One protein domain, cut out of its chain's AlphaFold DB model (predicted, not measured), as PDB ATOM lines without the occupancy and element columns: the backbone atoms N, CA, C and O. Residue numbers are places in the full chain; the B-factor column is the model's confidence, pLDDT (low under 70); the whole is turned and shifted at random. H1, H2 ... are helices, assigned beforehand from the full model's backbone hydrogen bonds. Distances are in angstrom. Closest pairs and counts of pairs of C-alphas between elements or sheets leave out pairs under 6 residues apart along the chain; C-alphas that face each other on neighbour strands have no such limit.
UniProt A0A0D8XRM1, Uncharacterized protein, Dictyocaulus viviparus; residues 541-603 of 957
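What this domain is: This is residues 541 to 603 of the 957 residues of an uncharacterized protein of Dictyocaulus viviparus (UniProt A0A0D8XRM1). One long helix, H3, makes most of the length; before it, H1 and H2 form a loose hook at its first end, and little H4 ends the other. Of 63 printed residues, 53 are in these four helices; the class is all helix, with no named strand. It is extended, radius of gyration of the C-alphas 20.0 A, spans 59 by 24 by 14 A.

How they stand to each other: Start with H1, residues 543 to 549, and H2, residues 554 to 563, which are near each other. H3, residues 566 to 596, is only just apart from H1, 8.0 A at the closest C-alphas. H3 and H4, residues 599 to 603, are close but not clearly touching: their closest C-alphas, Arg 594 and Met 600, are 5.9 A apart. O i to N i+4 pairs are within hydrogen-bond range throughout H1, H2 and H3, but 0 of 1 in H4, with 0 of 2 O i to N i+3 pairs.

Where its parts are: Find C-alpha 543 at (49.354, 30.075, -17.264), beginning H1, 10.0 A; H2 spans 14.7 A. H3 runs 45.5 A to C-alpha 596 at (22.920, 31.974, -47.230); H4 spans 7.2 A.

The domain as a whole: The printed part has no cut; its links are tight. Mean pLDDT is 77.7 over the printed part, and 17 residues are under 70, among them 600 to 603.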
ATOM      1  N   THR A 541      48.031  23.031 -17.934       66.88
ATOM      2  CA  THR A 541      47.845  23.309 -19.371       66.88
ATOM      3  C   THR A 541      47.760  24.800 -19.712       66.88
ATOM      4  O   THR A 541      47.796  25.166 -20.894       66.88
ATOM      5  N   ASN A 542      47.646  25.662 -18.696       70.69
ATOM      6  CA  ASN A 542      47.423  27.097 -18.824       70.69
ATOM      7  C   ASN A 542      48.240  27.904 -17.791       70.69
ATOM      8  O   ASN A 542      48.464  27.472 -16.664       70.69
ATOM      9  N   ILE A 543      48.632  29.134 -18.149       70.69
ATOM     10  CA  ILE A 543      49.354  30.075 -17.264       70.69
ATOM     11  C   ILE A 543      48.524  30.430 -16.019       70.69
ATOM     12  O   ILE A 543      49.087  30.722 -14.965       70.69
ATOM     13  N   TYR A 544      47.193  30.412 -16.128       69.56
ATOM     14  CA  TYR A 544      46.317  30.600 -14.972       69.56
ATOM     15  C   TYR A 544      46.419  29.450 -13.964       69.56
ATOM     16  O   TYR A 544      46.433  29.730 -12.770       69.56
ATOM     17  N   ASP A 545      46.587  28.206 -14.420       73.94
ATOM     18  CA  ASP A 545      46.742  27.036 -13.548       73.94
ATOM     19  C   ASP A 545      48.057  27.160 -12.757       73.94
ATOM     20  O   ASP A 545      48.053  27.101 -11.531       73.94
ATOM     21  N   LEU A 546      49.169  27.484 -13.435       69.81
ATOM     22  CA  LEU A 546      50.464  27.784 -12.793       69.81
ATOM     23  C   LEU A 546      50.372  28.931 -11.766       69.81
ATOM     24  O   LEU A 546      51.001  28.871 -10.708       69.81
ATOM     25  N   ARG A 547      49.570  29.971 -12.039       71.00
ATOM     26  CA  ARG A 547      49.309  31.052 -11.070       71.00
ATOM     27  C   ARG A 547      48.451  30.607  -9.886       71.00
ATOM     28  O   ARG A 547      48.642  31.159  -8.805       71.00
ATOM     29  N   LEU A 548      47.533  29.659 -10.083       74.50
ATOM     30  CA  LEU A 548      46.706  29.080  -9.024       74.50
ATOM     31  C   LEU A 548      47.535  28.192  -8.088       74.50
ATOM     32  O   LEU A 548      47.382  28.296  -6.872       74.50
ATOM     33  N   PHE A 549      48.433  27.373  -8.647       74.38
ATOM     34  CA  PHE A 549      49.330  26.505  -7.880       74.38
ATOM     35  C   PHE A 549      50.350  27.307  -7.052       74.38
ATOM     36  O   PHE A 549      50.525  27.033  -5.868       74.38
ATOM     37  N   CYS A 550      50.957  28.369  -7.601       82.44
ATOM     38  CA  CYS A 550      51.818  29.283  -6.831       82.44
ATOM     39  C   CYS A 550      51.025  30.317  -6.006       82.44
ATOM     40  O   CYS A 550      51.266  31.522  -6.102       82.44
ATOM     41  N   LYS A 551      50.086  29.872  -5.165       63.44
ATOM     42  CA  LYS A 551      49.236  30.744  -4.335       63.44
ATOM     43  C   LYS A 551      50.081  31.557  -3.318       63.44
ATOM     44  O   LYS A 551      50.410  31.100  -2.229       63.44
ATOM     45  N   TYR A 552      50.428  32.789  -3.701       47.59
ATOM     46  CA  TYR A 552      50.991  33.897  -2.899       47.59
ATOM     47  C   TYR A 552      52.455  33.872  -2.406       47.59
ATOM     48  O   TYR A 552      52.904  34.882  -1.860       47.59
ATOM     49  N   ARG A 553      53.278  32.841  -2.655       73.81
ATOM     50  CA  ARG A 553      54.725  32.927  -2.337       73.81
ATOM     51  C   ARG A 553      55.513  33.606  -3.468       73.81
ATOM     52  O   ARG A 553      55.668  33.030  -4.541       73.81
ATOM     53  N   LYS A 554      56.078  34.802  -3.229       70.88
ATOM     54  CA  LYS A 554      56.902  35.545  -4.219       70.88
ATOM     55  C   LYS A 554      58.074  34.717  -4.781       70.88
ATOM     56  O   LYS A 554      58.366  34.811  -5.968       70.88
ATOM     57  N   SER A 555      58.679  33.851  -3.967       78.56
ATOM     58  CA  SER A 555      59.741  32.914  -4.371       78.56
ATOM     59  C   SER A 555      59.287  31.822  -5.355       78.56
ATOM     60  O   SER A 555      60.099  31.317  -6.124       78.56
ATOM     61  N   CYS A 556      57.993  31.486  -5.375       77.19
ATOM     62  CA  CYS A 556      57.396  30.515  -6.297       77.19
ATOM     63  C   CYS A 556      57.369  31.068  -7.735       77.19
ATOM     64  O   CYS A 556      57.708  30.372  -8.689       77.19
ATOM     65  N   TYR A 557      57.061  32.363  -7.882       64.00
ATOM     66  CA  TYR A 557      57.052  33.047  -9.179       64.00
ATOM     67  C   TYR A 557      58.447  33.218  -9.788       64.00
ATOM     68  O   TYR A 557      58.565  33.119 -11.006       64.00
ATOM     69  N   ALA A 558      59.482  33.429  -8.966       70.50
ATOM     70  CA  ALA A 558      60.871  33.456  -9.428       70.50
ATOM     71  C   ALA A 558      61.284  32.084  -9.985       70.50
ATOM     72  O   ALA A 558      61.594  31.972 -11.167       70.50
ATOM     73  N   LYS A 559      61.126  31.013  -9.189       68.56
ATOM     74  CA  LYS A 559      61.476  29.650  -9.624       68.56
ATOM     75  C   LYS A 559      60.750  29.211 -10.898       68.56
ATOM     76  O   LYS A 559      61.377  28.565 -11.724       68.56
ATOM     77  N   ILE A 560      59.475  29.567 -11.096       67.00
ATOM     78  CA  ILE A 560      58.762  29.278 -12.358       67.00
ATOM     79  C   ILE A 560      59.303  30.107 -13.529       67.00
ATOM     80  O   ILE A 560      59.354  29.598 -14.645       67.00
ATOM     81  N   HIS A 561      59.692  31.364 -13.317       61.81
ATOM     82  CA  HIS A 561      60.280  32.176 -14.385       61.81
ATOM     83  C   HIS A 561      61.640  31.643 -14.851       61.81
ATOM     84  O   HIS A 561      61.941  31.755 -16.039       61.81
ATOM     85  N   ASP A 562      62.400  31.025 -13.944       64.25
ATOM     86  CA  ASP A 562      63.712  30.443 -14.232       64.25
ATOM     87  C   ASP A 562      63.623  28.984 -14.735       64.25
ATOM     88  O   ASP A 562      64.454  28.559 -15.535       64.25
ATOM     89  N   SER A 563      62.610  28.209 -14.312       61.44
ATOM     90  CA  SER A 563      62.448  26.789 -14.680       61.44
ATOM     91  C   SER A 563      61.506  26.521 -15.859       61.44
ATOM     92  O   SER A 563      61.583  25.453 -16.473       61.44
ATOM     93  N   ALA A 564      60.626  27.463 -16.219       62.47
ATOM     94  CA  ALA A 564      59.783  27.339 -17.403       62.47
ATOM     95  C   ALA A 564      60.632  27.514 -18.669       62.47
ATOM     96  O   ALA A 564      60.798  28.623 -19.183       62.47
ATOM     97  N   THR A 565      61.148  26.396 -19.187       74.81
ATOM     98  CA  THR A 565      61.938  26.356 -20.423       74.81
ATOM     99  C   THR A 565      61.247  27.144 -21.533       74.81
ATOM    100  O   THR A 565      60.021  27.091 -21.690       74.81
ATOM    101  N   VAL A 566      62.036  27.878 -22.326       76.81
ATOM    102  CA  VAL A 566      61.540  28.812 -23.356       76.81
ATOM    103  C   VAL A 566      60.502  28.157 -24.278       76.81
ATOM    104  O   VAL A 566      59.548  28.813 -24.704       76.81
ATOM    105  N   ASP A 567      60.629  26.853 -24.528       66.88
ATOM    106  CA  ASP A 567      59.717  26.076 -25.361       66.88
ATOM    107  C   ASP A 567      58.333  25.834 -24.744       66.88
ATOM    108  O   ASP A 567      57.347  25.877 -25.481       66.88
ATOM    109  N   THR A 568      58.189  25.700 -23.420       77.94
ATOM    110  CA  THR A 568      56.853  25.649 -22.782       77.94
ATOM    111  C   THR A 568      56.106  26.973 -22.973       77.94
ATOM    112  O   THR A 568      54.949  26.994 -23.406       77.94
ATOM    113  N   ILE A 569      56.794  28.104 -22.788       76.81
ATOM    114  CA  ILE A 569      56.256  29.446 -23.052       76.81
ATOM    115  C   ILE A 569      55.917  29.609 -24.548       76.81
ATOM    116  O   ILE A 569      54.891  30.203 -24.905       76.81
ATOM    117  N   ARG A 570      56.739  29.046 -25.444       79.38
ATOM    118  CA  ARG A 570      56.524  29.043 -26.902       79.38
ATOM    119  C   ARG A 570      55.300  28.215 -27.301       79.38
ATOM    120  O   ARG A 570      54.488  28.692 -28.098       79.38
ATOM    121  N   LEU A 571      55.121  27.032 -26.711       78.12
ATOM    122  CA  LEU A 571      53.967  26.148 -26.900       78.12
ATOM    123  C   LEU A 571      52.668  26.816 -26.440       78.12
ATOM    124  O   LEU A 571      51.704  26.861 -27.208       78.12
ATOM    125  N   ILE A 572      52.652  27.424 -25.250       76.75
ATOM    126  CA  ILE A 572      51.479  28.147 -24.734       76.75
ATOM    127  C   ILE A 572      51.109  29.318 -25.663       76.75
ATOM    128  O   ILE A 572      49.939  29.487 -26.027       76.75
ATOM    129  N   ARG A 573      52.098  30.096 -26.134       80.31
ATOM    130  CA  ARG A 573      51.874  31.173 -27.117       80.31
ATOM    131  C   ARG A 573      51.325  30.639 -28.449       80.31
ATOM    132  O   ARG A 573      50.387  31.234 -28.985       80.31
ATOM    133  N   LYS A 574      51.848  29.517 -28.962       89.75
ATOM    134  CA  LYS A 574      51.381  28.868 -30.206       89.75
ATOM    135  C   LYS A 574      49.935  28.370 -30.065       89.75
ATOM    136  O   LYS A 574      49.100  28.690 -30.911       89.75
ATOM    137  N   ARG A 575      49.592  27.705 -28.953       76.12
ATOM    138  CA  ARG A 575      48.220  27.263 -28.628       76.12
ATOM    139  C   ARG A 575      47.247  28.449 -28.575       76.12
ATOM    140  O   ARG A 575      46.184  28.405 -29.189       76.12
ATOM    141  N   GLY A 576      47.652  29.563 -27.958       86.56
ATOM    142  CA  GLY A 576      46.866  30.803 -27.926       86.56
ATOM    143  C   GLY A 576      46.608  31.442 -29.301       86.56
ATOM    144  O   GLY A 576      45.558  32.060 -29.501       86.56
ATOM    145  N   GLN A 577      47.519  31.289 -30.271       89.00
ATOM    146  CA  GLN A 577      47.291  31.723 -31.656       89.00
ATOM    147  C   GLN A 577      46.293  30.811 -32.384       89.00
ATOM    148  O   GLN A 577      45.376  31.321 -33.031       89.00
ATOM    149  N   ILE A 578      46.413  29.489 -32.214       89.25
ATOM    150  CA  ILE A 578      45.492  28.499 -32.798       89.25
ATOM    151  C   ILE A 578      44.054  28.768 -32.330       89.25
ATOM    152  O   ILE A 578      43.161  28.935 -33.161       89.25
ATOM    153  N   THR A 579      43.822  28.939 -31.023       82.31
ATOM    154  CA  THR A 579      42.480  29.225 -30.477       82.31
ATOM    155  C   THR A 579      41.882  30.525 -31.034       82.31
ATOM    156  O   THR A 579      40.685  30.589 -31.339       82.31
ATOM    157  N   LYS A 580      42.703  31.570 -31.235       93.88
ATOM    158  CA  LYS A 580      42.265  32.830 -31.866       93.88
ATOM    159  C   LYS A 580      41.873  32.633 -33.335       93.88
ATOM    160  O   LYS A 580      40.881  33.220 -33.773       93.88
ATOM    161  N   GLU A 581      42.598  31.809 -34.089       94.94
ATOM    162  CA  GLU A 581      42.287  31.547 -35.498       94.94
ATOM    163  C   GLU A 581      41.075  30.616 -35.670       94.94
ATOM    164  O   GLU A 581      40.212  30.892 -36.504       94.94
ATOM    165  N   VAL A 582      40.904  29.602 -34.814       93.00
ATOM    166  CA  VAL A 582      39.676  28.784 -34.755       93.00
ATOM    167  C   VAL A 582      38.448  29.666 -34.490       93.00
ATOM    168  O   VAL A 582      37.445  29.564 -35.203       93.00
ATOM    169  N   ARG A 583      38.535  30.613 -33.542       90.44
ATOM    170  CA  ARG A 583      37.449  31.574 -33.270       90.44
ATOM    171  C   ARG A 583      37.142  32.451 -34.492       90.44
ATOM    172  O   ARG A 583      35.971  32.631 -34.823       90.44
ATOM    173  N   ARG A 584      38.163  32.928 -35.217       93.94
ATOM    174  CA  ARG A 584      37.991  33.672 -36.483       93.94
ATOM    175  C   ARG A 584      37.327  32.827 -37.574       93.94
ATOM    176  O   ARG A 584      36.402  33.322 -38.222       93.94
ATOM    177  N   ARG A 585      37.739  31.568 -37.761       92.06
ATOM    178  CA  ARG A 585      37.112  30.630 -38.714       92.06
ATOM    179  C   ARG A 585      35.639  30.385 -38.364       92.06
ATOM    180  O   ARG A 585      34.791  30.506 -39.248       92.06
ATOM    181  N   ARG A 586      35.302  30.171 -37.082       91.19
ATOM    182  CA  ARG A 586      33.907  30.027 -36.612       91.19
ATOM    183  C   ARG A 586      33.074  31.285 -36.892       91.19
ATOM    184  O   ARG A 586      31.973  31.172 -37.421       91.19
ATOM    185  N   SER A 587      33.612  32.486 -36.650       90.31
ATOM    186  CA  SER A 587      32.934  33.746 -37.004       90.31
ATOM    187  C   SER A 587      32.752  33.945 -38.517       90.31
ATOM    188  O   SER A 587      31.750  34.532 -38.926       90.31
ATOM    189  N   ARG A 588      33.677  33.463 -39.362       95.19
ATOM    190  CA  ARG A 588      33.514  33.482 -40.829       95.19
ATOM    191  C   ARG A 588      32.413  32.521 -41.287       95.19
ATOM    192  O   ARG A 588      31.542  32.959 -42.030       95.19
ATOM    193  N   ARG A 589      32.394  31.274 -40.791       93.06
ATOM    194  CA  ARG A 589      31.313  30.302 -41.065       93.06
ATOM    195  C   ARG A 589      29.946  30.839 -40.624       93.06
ATOM    196  O   ARG A 589      29.005  30.814 -41.406       93.06
ATOM    197  N   ALA A 590      29.854  31.433 -39.431       88.06
ATOM    198  CA  ALA A 590      28.609  32.039 -38.949       88.06
ATOM    199  C   ALA A 590      28.138  33.207 -39.840       88.06
ATOM    200  O   ALA A 590      26.959  33.286 -40.173       88.06
ATOM    201  N   LYS A 591      29.049  34.088 -40.288       92.06
ATOM    202  CA  LYS A 591      28.711  35.140 -41.264       92.06
ATOM    203  C   LYS A 591      28.244  34.564 -42.603       92.06
ATOM    204  O   LYS A 591      27.322  35.124 -43.183       92.06
ATOM    205  N   LEU A 592      28.848  33.475 -43.085       92.88
ATOM    206  CA  LEU A 592      28.437  32.819 -44.328       92.88
ATOM    207  C   LEU A 592      27.028  32.217 -44.213       92.88
ATOM    208  O   LEU A 592      26.195  32.510 -45.062       92.88
ATOM    209  N   HIS A 593      26.712  31.500 -43.128       87.75
ATOM    210  CA  HIS A 593      25.345  31.014 -42.882       87.75
ATOM    211  C   HIS A 593      24.314  32.153 -42.850       87.75
ATOM    212  O   HIS A 593      23.270  32.034 -43.482       87.75
ATOM    213  N   ARG A 594      24.616  33.291 -42.205       86.94
ATOM    214  CA  ARG A 594      23.722  34.470 -42.218       86.94
ATOM    215  C   ARG A 594      23.539  35.106 -43.603       86.94
ATOM    216  O   ARG A 594      22.551  35.800 -43.822       86.94
ATOM    217  N   ARG A 595      24.481  34.906 -44.534       91.00
ATOM    218  CA  ARG A 595      24.315  35.308 -45.943       91.00
ATOM    219  C   ARG A 595      23.415  34.334 -46.689       91.00
ATOM    220  O   ARG A 595      22.477  34.777 -47.333       91.00
ATOM    221  N   LEU A 596      23.679  33.033 -46.556       87.12
ATOM    222  CA  LEU A 596      22.920  31.974 -47.230       87.12
ATOM    223  C   LEU A 596      21.446  31.941 -46.794       87.12
ATOM    224  O   LEU A 596      20.579  31.677 -47.612       87.12
ATOM    225  N   ARG A 597      21.147  32.293 -45.538       84.56
ATOM    226  CA  ARG A 597      19.773  32.423 -45.018       84.56
ATOM    227  C   ARG A 597      19.065  33.743 -45.372       84.56
ATOM    228  O   ARG A 597      17.986  34.000 -44.856       84.56
ATOM    229  N   GLY A 598      19.689  34.650 -46.129       86.88
ATOM    230  CA  GLY A 598      19.126  35.978 -46.435       86.88
ATOM    231  C   GLY A 598      19.034  36.965 -45.253       86.88
ATOM    232  O   GLY A 598      18.829  38.159 -45.476       86.88
ATOM    233  N   GLU A 599      19.268  36.522 -44.009       80.81
ATOM    234  CA  GLU A 599      19.183  37.316 -42.766       80.81
ATOM    235  C   GLU A 599      19.944  38.657 -42.832       80.81
ATOM    236  O   GLU A 599      19.558  39.643 -42.202       80.81
ATOM    237  N   MET A 600      21.035  38.715 -43.603       65.81
ATOM    238  CA  MET A 600      21.871  39.910 -43.739       65.81
ATOM    239  C   MET A 600      21.195  41.071 -44.505       65.81
ATOM    240  O   MET A 600      21.641  42.208 -44.359       65.81
ATOM    241  N   VAL A 601      20.131  40.819 -45.281       62.22
ATOM    242  CA  VAL A 601      19.387  41.850 -46.043       62.22
ATOM    243  C   VAL A 601      18.307  42.520 -45.181       62.22
ATOM    244  O   VAL A 601      18.148  43.743 -45.205       62.22
ATOM    245  N   LEU A 602      17.624  41.745 -44.331       53.81
ATOM    246  CA  LEU A 602      16.542  42.222 -43.454       53.81
ATOM    247  C   LEU A 602      17.002  43.292 -42.446       53.81
ATOM    248  O   LEU A 602      16.219  44.152 -42.039       53.81
ATOM    249  N   GLY A 603      18.287  43.284 -42.076       52.47
ATOM    250  CA  GLY A 603      18.883  44.289 -41.191       52.47
ATOM    251  C   GLY A 603      18.929  45.710 -41.768       52.47
ATOM    252  O   GLY A 603      19.042  46.662 -40.995       52.47
TER     253      GLY A 603